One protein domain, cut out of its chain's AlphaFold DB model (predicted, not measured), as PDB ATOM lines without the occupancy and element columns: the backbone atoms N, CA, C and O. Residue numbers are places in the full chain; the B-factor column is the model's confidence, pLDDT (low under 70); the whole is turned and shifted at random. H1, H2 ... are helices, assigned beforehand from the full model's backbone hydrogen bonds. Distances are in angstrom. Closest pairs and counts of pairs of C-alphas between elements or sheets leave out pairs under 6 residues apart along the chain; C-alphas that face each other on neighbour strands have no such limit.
ATOM      1  N   THR A   2     -19.076  -2.660  27.676       43.00
ATOM      2  CA  THR A   2     -19.921  -3.867  27.524       43.00
ATOM      3  C   THR A   2     -19.755  -4.612  26.194       43.00
ATOM      4  O   THR A   2     -19.597  -5.831  26.207       43.00
ATOM      5  N   SER A   3     -19.686  -3.907  25.059       48.19
ATOM      6  CA  SER A   3     -19.468  -4.531  23.740       48.19
ATOM      7  C   SER A   3     -18.113  -5.239  23.639       48.19
ATOM      8  O   SER A   3     -18.006  -6.295  23.026       48.19
ATOM      9  N   LEU A   4     -17.089  -4.706  24.316       52.00
ATOM     10  CA  LEU A   4     -15.738  -5.268  24.307       52.00
ATOM     11  C   LEU A   4     -15.689  -6.644  24.990       52.00
ATOM     12  O   LEU A   4     -14.983  -7.538  24.537       52.00
ATOM     13  N   ARG A   5     -16.474  -6.828  26.060       52.25
ATOM     14  CA  ARG A   5     -16.532  -8.087  26.815       52.25
ATOM     15  C   ARG A   5     -17.223  -9.198  26.026       52.25
ATOM     16  O   ARG A   5     -16.771 -10.335  26.069       52.25
ATOM     17  N   LEU A   6     -18.295  -8.879  25.302       54.50
ATOM     18  CA  LEU A   6     -18.993  -9.859  24.463       54.50
ATOM     19  C   LEU A   6     -18.147 -10.278  23.261       54.50
ATOM     20  O   LEU A   6     -18.057 -11.468  22.973       54.50
ATOM     21  N   ILE A   7     -17.461  -9.320  22.630       61.19
ATOM     22  CA  ILE A   7     -16.489  -9.606  21.568       61.19
ATOM     23  C   ILE A   7     -15.365 -10.501  22.107       61.19
ATOM     24  O   ILE A   7     -14.989 -11.459  21.442       61.19
ATOM     25  N   ALA A   8     -14.877 -10.253  23.326       66.69
ATOM     26  CA  ALA A   8     -13.839 -11.078  23.946       66.69
ATOM     27  C   ALA A   8     -14.297 -12.510  24.288       66.69
ATOM     28  O   ALA A   8     -13.486 -13.427  24.249       66.69
ATOM     29  N   ILE A   9     -15.576 -12.723  24.619       63.31
ATOM     30  CA  ILE A   9     -16.119 -14.068  24.887       63.31
ATOM     31  C   ILE A   9     -16.380 -14.820  23.573       63.31
ATOM     32  O   ILE A   9     -16.121 -16.019  23.492       63.31
ATOM     33  N   ALA A  10     -16.860 -14.126  22.539       66.12
ATOM     34  CA  ALA A  10     -17.135 -14.717  21.230       66.12
ATOM     35  C   ALA A  10     -15.864 -14.953  20.394       66.12
ATOM     36  O   ALA A  10     -15.853 -15.841  19.542       66.12
ATOM     37  N   SER A  11     -14.786 -14.197  20.636       72.56
ATOM     38  CA  SER A  11     -13.551 -14.291  19.849       72.56
ATOM     39  C   SER A  11     -12.878 -15.658  19.953       72.56
ATOM     40  O   SER A  11     -12.325 -16.117  18.962       72.56
ATOM     41  N   GLY A  12     -12.959 -16.328  21.107       75.50
ATOM     42  CA  GLY A  12     -12.401 -17.668  21.301       75.50
ATOM     43  C   GLY A  12     -13.049 -18.715  20.381       75.50
ATOM     44  O   GLY A  12     -12.366 -19.247  19.505       75.50
ATOM     45  N   PRO A  13     -14.365 -18.978  20.516       78.38
ATOM     46  CA  PRO A  13     -15.086 -19.899  19.637       78.38
ATOM     47  C   PRO A  13     -15.025 -19.503  18.158       78.38
ATOM     48  O   PRO A  13     -14.916 -20.373  17.297       78.38
ATOM     49  N   LEU A  14     -15.050 -18.199  17.852       75.38
ATOM     50  CA  LEU A  14     -14.933 -17.705  16.481       75.38
ATOM     51  C   LEU A  14     -13.560 -18.019  15.880       75.38
ATOM     52  O   LEU A  14     -13.489 -18.541  14.772       75.38
ATOM     53  N   LEU A  15     -12.473 -17.747  16.606       79.38
ATOM     54  CA  LEU A  15     -11.118 -18.076  16.163       79.38
ATOM     55  C   LEU A  15     -10.963 -19.588  15.957       79.38
ATOM     56  O   LEU A  15     -10.379 -20.021  14.969       79.38
ATOM     57  N   GLN A  16     -11.543 -20.388  16.852       79.19
ATOM     58  CA  GLN A  16     -11.550 -21.844  16.753       79.19
ATOM     59  C   GLN A  16     -12.323 -22.338  15.517       79.19
ATOM     60  O   GLN A  16     -11.830 -23.208  14.799       79.19
ATOM     61  N   ALA A  17     -13.488 -21.753  15.223       82.06
ATOM     62  CA  ALA A  17     -14.253 -22.047  14.013       82.06
ATOM     63  C   ALA A  17     -13.488 -21.640  12.743       82.06
ATOM     64  O   ALA A  17     -13.387 -22.433  11.809       82.06
ATOM     65  N   LEU A  18     -12.882 -20.447  12.725       84.12
ATOM     66  CA  LEU A  18     -12.060 -19.974  11.608       84.12
ATOM     67  C   LEU A  18     -10.863 -20.897  11.350       84.12
ATOM     68  O   LEU A  18     -10.580 -21.210  10.197       84.12
ATOM     69  N   MET A  19     -10.187 -21.383  12.395       81.69
ATOM     70  CA  MET A  19      -9.078 -22.332  12.231       81.69
ATOM     71  C   MET A  19      -9.531 -23.669  11.632       81.69
ATOM     72  O   MET A  19      -8.823 -24.213  10.783       81.69
ATOM     73  N   LEU A  20     -10.693 -24.190  12.037       82.31
ATOM     74  CA  LEU A  20     -11.260 -25.417  11.463       82.31
ATOM     75  C   LEU A  20     -11.635 -25.223   9.986       82.31
ATOM     76  O   LEU A  20     -11.298 -26.072   9.160       82.31
ATOM     77  N   LEU A  21     -12.239 -24.076   9.651       86.25
ATOM     78  CA  LEU A  21     -12.588 -23.707   8.276       86.25
ATOM     79  C   LEU A  21     -11.349 -23.587   7.382       86.25
ATOM     80  O   LEU A  21     -11.316 -24.184   6.311       86.25
ATOM     81  N   ILE A  22     -10.312 -22.873   7.833       87.31
ATOM     82  CA  ILE A  22      -9.061 -22.692   7.073       87.31
ATOM     83  C   ILE A  22      -8.330 -24.025   6.887       87.31
ATOM     84  O   ILE A  22      -7.737 -24.273   5.840       87.31
ATOM     85  N   SER A  23      -8.371 -24.897   7.895       81.56
ATOM     86  CA  SER A  23      -7.699 -26.197   7.827       81.56
ATOM     87  C   SER A  23      -8.461 -27.218   6.975       81.56
ATOM     88  O   SER A  23      -7.922 -28.292   6.718       81.56
ATOM     89  N   HIS A  24      -9.704 -26.922   6.564       83.75
ATOM     90  CA  HIS A  24     -10.624 -27.867   5.917       83.75
ATOM     91  C   HIS A  24     -10.768 -29.201   6.680       83.75
ATOM     92  O   HIS A  24     -11.025 -30.246   6.084       83.75
ATOM     93  N   GLN A  25     -10.596 -29.179   8.007       78.38
ATOM     94  CA  GLN A  25     -10.697 -30.362   8.863       78.38
ATOM     95  C   GLN A  25     -11.921 -30.247   9.769       78.38
ATOM     96  O   GLN A  25     -12.009 -29.339  10.592       78.38
ATOM     97  N   ASN A  26     -12.820 -31.226   9.676       77.69
ATOM     98  CA  ASN A  26     -13.987 -31.338  10.559       77.69
ATOM     99  C   ASN A  26     -13.745 -32.268  11.756       77.69
ATOM    100  O   ASN A  26     -14.662 -32.534  12.527       77.69
ATOM    101  N   HIS A  27     -12.523 -32.768  11.938       79.94
ATOM    102  CA  HIS A  27     -12.161 -33.625  13.059       79.94
ATOM    103  C   HIS A  27     -11.057 -32.995  13.910       79.94
ATOM    104  O   HIS A  27     -10.142 -32.338  13.413       79.94
ATOM    105  N   TRP A  28     -11.122 -33.230  15.221       71.62
ATOM    106  CA  TRP A  28     -10.075 -32.835  16.159       71.62
ATOM    107  C   TRP A  28      -8.858 -33.751  16.004       71.62
ATOM    108  O   TRP A  28      -8.723 -34.749  16.709       71.62
ATOM    109  N   GLY A  29      -7.972 -33.423  15.064       78.75
ATOM    110  CA  GLY A  29      -6.663 -34.063  14.962       78.75
ATOM    111  C   GLY A  29      -5.760 -33.676  16.138       78.75
ATOM    112  O   GLY A  29      -5.773 -32.533  16.603       78.75
ATOM    113  N   SER A  30      -4.926 -34.609  16.602       79.12
ATOM    114  CA  SER A  30      -3.941 -34.348  17.663       79.12
ATOM    115  C   SER A  30      -2.934 -33.255  17.274       79.12
ATOM    116  O   SER A  30      -2.470 -32.508  18.132       79.12
ATOM    117  N   SER A  31      -2.639 -33.114  15.978       81.88
ATOM    118  CA  SER A  31      -1.824 -32.034  15.410       81.88
ATOM    119  C   SER A  31      -2.495 -30.663  15.542       81.88
ATOM    120  O   SER A  31      -1.869 -29.724  16.026       81.88
ATOM    121  N   LEU A  32      -3.779 -30.557  15.188       78.38
ATOM    122  CA  LEU A  32      -4.549 -29.317  15.299       78.38
ATOM    123  C   LEU A  32      -4.683 -28.875  16.761       78.38
ATOM    124  O   LEU A  32      -4.467 -27.705  17.074       78.38
ATOM    125  N   LEU A  33      -4.970 -29.817  17.666       79.56
ATOM    126  CA  LEU A  33      -5.069 -29.537  19.099       79.56
ATOM    127  C   LEU A  33      -3.756 -28.967  19.657       79.56
ATOM    128  O   LEU A  33      -3.780 -27.990  20.404       79.56
ATOM    129  N   ARG A  34      -2.606 -29.528  19.254       84.44
ATOM    130  CA  ARG A  34      -1.287 -28.994  19.633       84.44
ATOM    131  C   ARG A  34      -1.101 -27.563  19.136       84.44
ATOM    132  O   ARG A  34      -0.667 -26.723  19.917       84.44
ATOM    133  N   SER A  35      -1.462 -27.267  17.888       80.31
ATOM    134  CA  SER A  35      -1.357 -25.913  17.329       80.31
ATOM    135  C   SER A  35      -2.227 -24.895  18.074       80.31
ATOM    136  O   SER A  35      -1.769 -23.785  18.336       80.31
ATOM    137  N   VAL A  36      -3.450 -25.274  18.463       78.38
ATOM    138  CA  VAL A  36      -4.359 -24.408  19.241       78.38
ATOM    139  C   VAL A  36      -3.832 -24.167  20.660       78.38
ATOM    140  O   VAL A  36      -3.867 -23.042  21.153       78.38
ATOM    141  N   ILE A  37      -3.302 -25.199  21.323       82.25
ATOM    142  CA  ILE A  37      -2.700 -25.040  22.656       82.25
ATOM    143  C   ILE A  37      -1.460 -24.143  22.571       82.25
ATOM    144  O   ILE A  37      -1.322 -23.213  23.364       82.25
ATOM    145  N   LEU A  38      -0.588 -24.371  21.584       84.75
ATOM    146  CA  LEU A  38       0.614 -23.565  21.378       84.75
ATOM    147  C   LEU A  38       0.280 -22.098  21.086       84.75
ATOM    148  O   LEU A  38       0.928 -21.219  21.651       84.75
ATOM    149  N   SER A  39      -0.742 -21.809  20.273       81.62
ATOM    150  CA  SER A  39      -1.148 -20.423  20.000       81.62
ATOM    151  C   SER A  39      -1.663 -19.717  21.260       81.62
ATOM    152  O   SER A  39      -1.289 -18.570  21.515       81.62
ATOM    153  N   GLY A  40      -2.425 -20.416  22.107       74.88
ATOM    154  CA  GLY A  40      -2.828 -19.918  23.426       74.88
ATOM    155  C   GLY A  40      -1.634 -19.655  24.352       74.88
ATOM    156  O   GLY A  40      -1.550 -18.589  24.962       74.88
ATOM    157  N   CYS A  41      -0.673 -20.583  24.408       81.62
ATOM    158  CA  CYS A  41       0.552 -20.432  25.198       81.62
ATOM    159  C   CYS A  41       1.428 -19.262  24.728       81.62
ATOM    160  O   CYS A  41       2.069 -18.633  25.560       81.62
ATOM    161  N   VAL A  42       1.449 -18.944  23.430       85.56
ATOM    162  CA  VAL A  42       2.195 -17.793  22.886       85.56
ATOM    163  C   VAL A  42       1.512 -16.462  23.216       85.56
ATOM    164  O   VAL A  42       2.190 -15.473  23.490       85.56
ATOM    165  N   LEU A  43       0.176 -16.424  23.235       76.00
ATOM    166  CA  LEU A  43      -0.584 -15.219  23.590       76.00
ATOM    167  C   LEU A  43      -0.509 -14.890  25.091       76.00
ATOM    168  O   LEU A  43      -0.567 -13.719  25.476       76.00
ATOM    169  N   TRP A  44      -0.362 -15.905  25.945       81.31
ATOM    170  CA  TRP A  44      -0.435 -15.758  27.401       81.31
ATOM    171  C   TRP A  44       0.658 -14.858  28.028       81.31
ATOM    172  O   TRP A  44       0.304 -13.986  28.828       81.31
ATOM    173  N   PRO A  45       1.951 -14.941  27.641       85.12
ATOM    174  CA  PRO A  45       2.993 -14.018  28.100       85.12
ATOM    175  C   PRO A  45       2.681 -12.547  27.818       85.12
ATOM    176  O   PRO A  45       3.009 -11.685  28.630       85.12
ATOM    177  N   GLY A  46       2.015 -12.250  26.695       81.75
ATOM    178  CA  GLY A  46       1.597 -10.890  26.359       81.75
ATOM    179  C   GLY A  46       0.626 -10.324  27.394       81.75
ATOM    180  O   GLY A  46       0.804  -9.198  27.855       81.75
ATOM    181  N   VAL A  47      -0.350 -11.128  27.827       76.31
ATOM    182  CA  VAL A  47      -1.293 -10.748  28.891       76.31
ATOM    183  C   VAL A  47      -0.554 -10.527  30.209       76.31
ATOM    184  O   VAL A  47      -0.788  -9.511  30.858       76.31
ATOM    185  N   LEU A  48       0.387 -11.409  30.567       76.50
ATOM    186  CA  LEU A  48       1.205 -11.263  31.775       76.50
ATOM    187  C   LEU A  48       2.002  -9.954  31.785       76.50
ATOM    188  O   LEU A  48       1.921  -9.196  32.749       76.50
ATOM    189  N   ILE A  49       2.712  -9.642  30.699       85.06
ATOM    190  CA  ILE A  49       3.496  -8.402  30.578       85.06
ATOM    191  C   ILE A  49       2.594  -7.170  30.722       85.06
ATOM    192  O   ILE A  49       2.968  -6.212  31.397       85.06
ATOM    193  N   TRP A  50       1.398  -7.198  30.130       80.19
ATOM    194  CA  TRP A  50       0.420  -6.123  30.289       80.19
ATOM    195  C   TRP A  50      -0.101  -6.023  31.722       80.19
ATOM    196  O   TRP A  50      -0.184  -4.914  32.242       80.19
ATOM    197  N   THR A  51      -0.381  -7.148  32.389       74.81
ATOM    198  CA  THR A  51      -0.804  -7.146  33.800       74.81
ATOM    199  C   THR A  51       0.275  -6.621  34.739       74.81
ATOM    200  O   THR A  51      -0.045  -5.878  35.658       74.81
ATOM    201  N   LEU A  52       1.550  -6.908  34.459       78.56
ATOM    202  CA  LEU A  52       2.691  -6.379  35.215       78.56
ATOM    203  C   LEU A  52       2.925  -4.877  34.979       78.56
ATOM    204  O   LEU A  52       3.671  -4.250  35.723       78.56
TER     205      LEU A  52
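AT A GLANCE: This is residues 2 to 52 of the 447 residues of the protein "Hypothetical protein" of Symbiodinium necroappetens (UniProt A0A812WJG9). Two long helices, H1 and then H2, make an open V, with residues 24 to 29 joining them at its narrow end. The arms spread toward Thr 2 and Leu 52, and H1 has a kink of 37 degrees near residue 12. The printed part has 51 residues, is all helix with no named strand, and is loose, with a radius of gyration of the C-alphas of 13.2 A and spans of 37 by 25 by 13 A.

IN THESE COORDINATES: Find C-alpha 2 at (-19.921, -3.867, 27.524); from there H1, residues 2 to 23, runs 32.2 A to C-alpha 23. H2, residues 30 to 51, runs 31.8 A from C-alpha 30 at (-3.941, -34.348, 17.663) to C-alpha 51 at (-0.804, -7.146, 33.800).

HOW THE PARTS SIT: H1 and H2 are near each other, with 7 pairs of C-alphas within 10 A, the closest at 8.0 A. Residues 2 to 14 and 37 to 52 stand free. Within hydrogen-bond range are 16 of 18 O i to N i+4 pairs in H1 and 15 of 18 in H2.

THE WHOLE: C-alphas 26 and 52 are farthest apart, 38.8 A. The link is short, and the printed part has no cut. Residues 2 to 10 have pLDDT under 70.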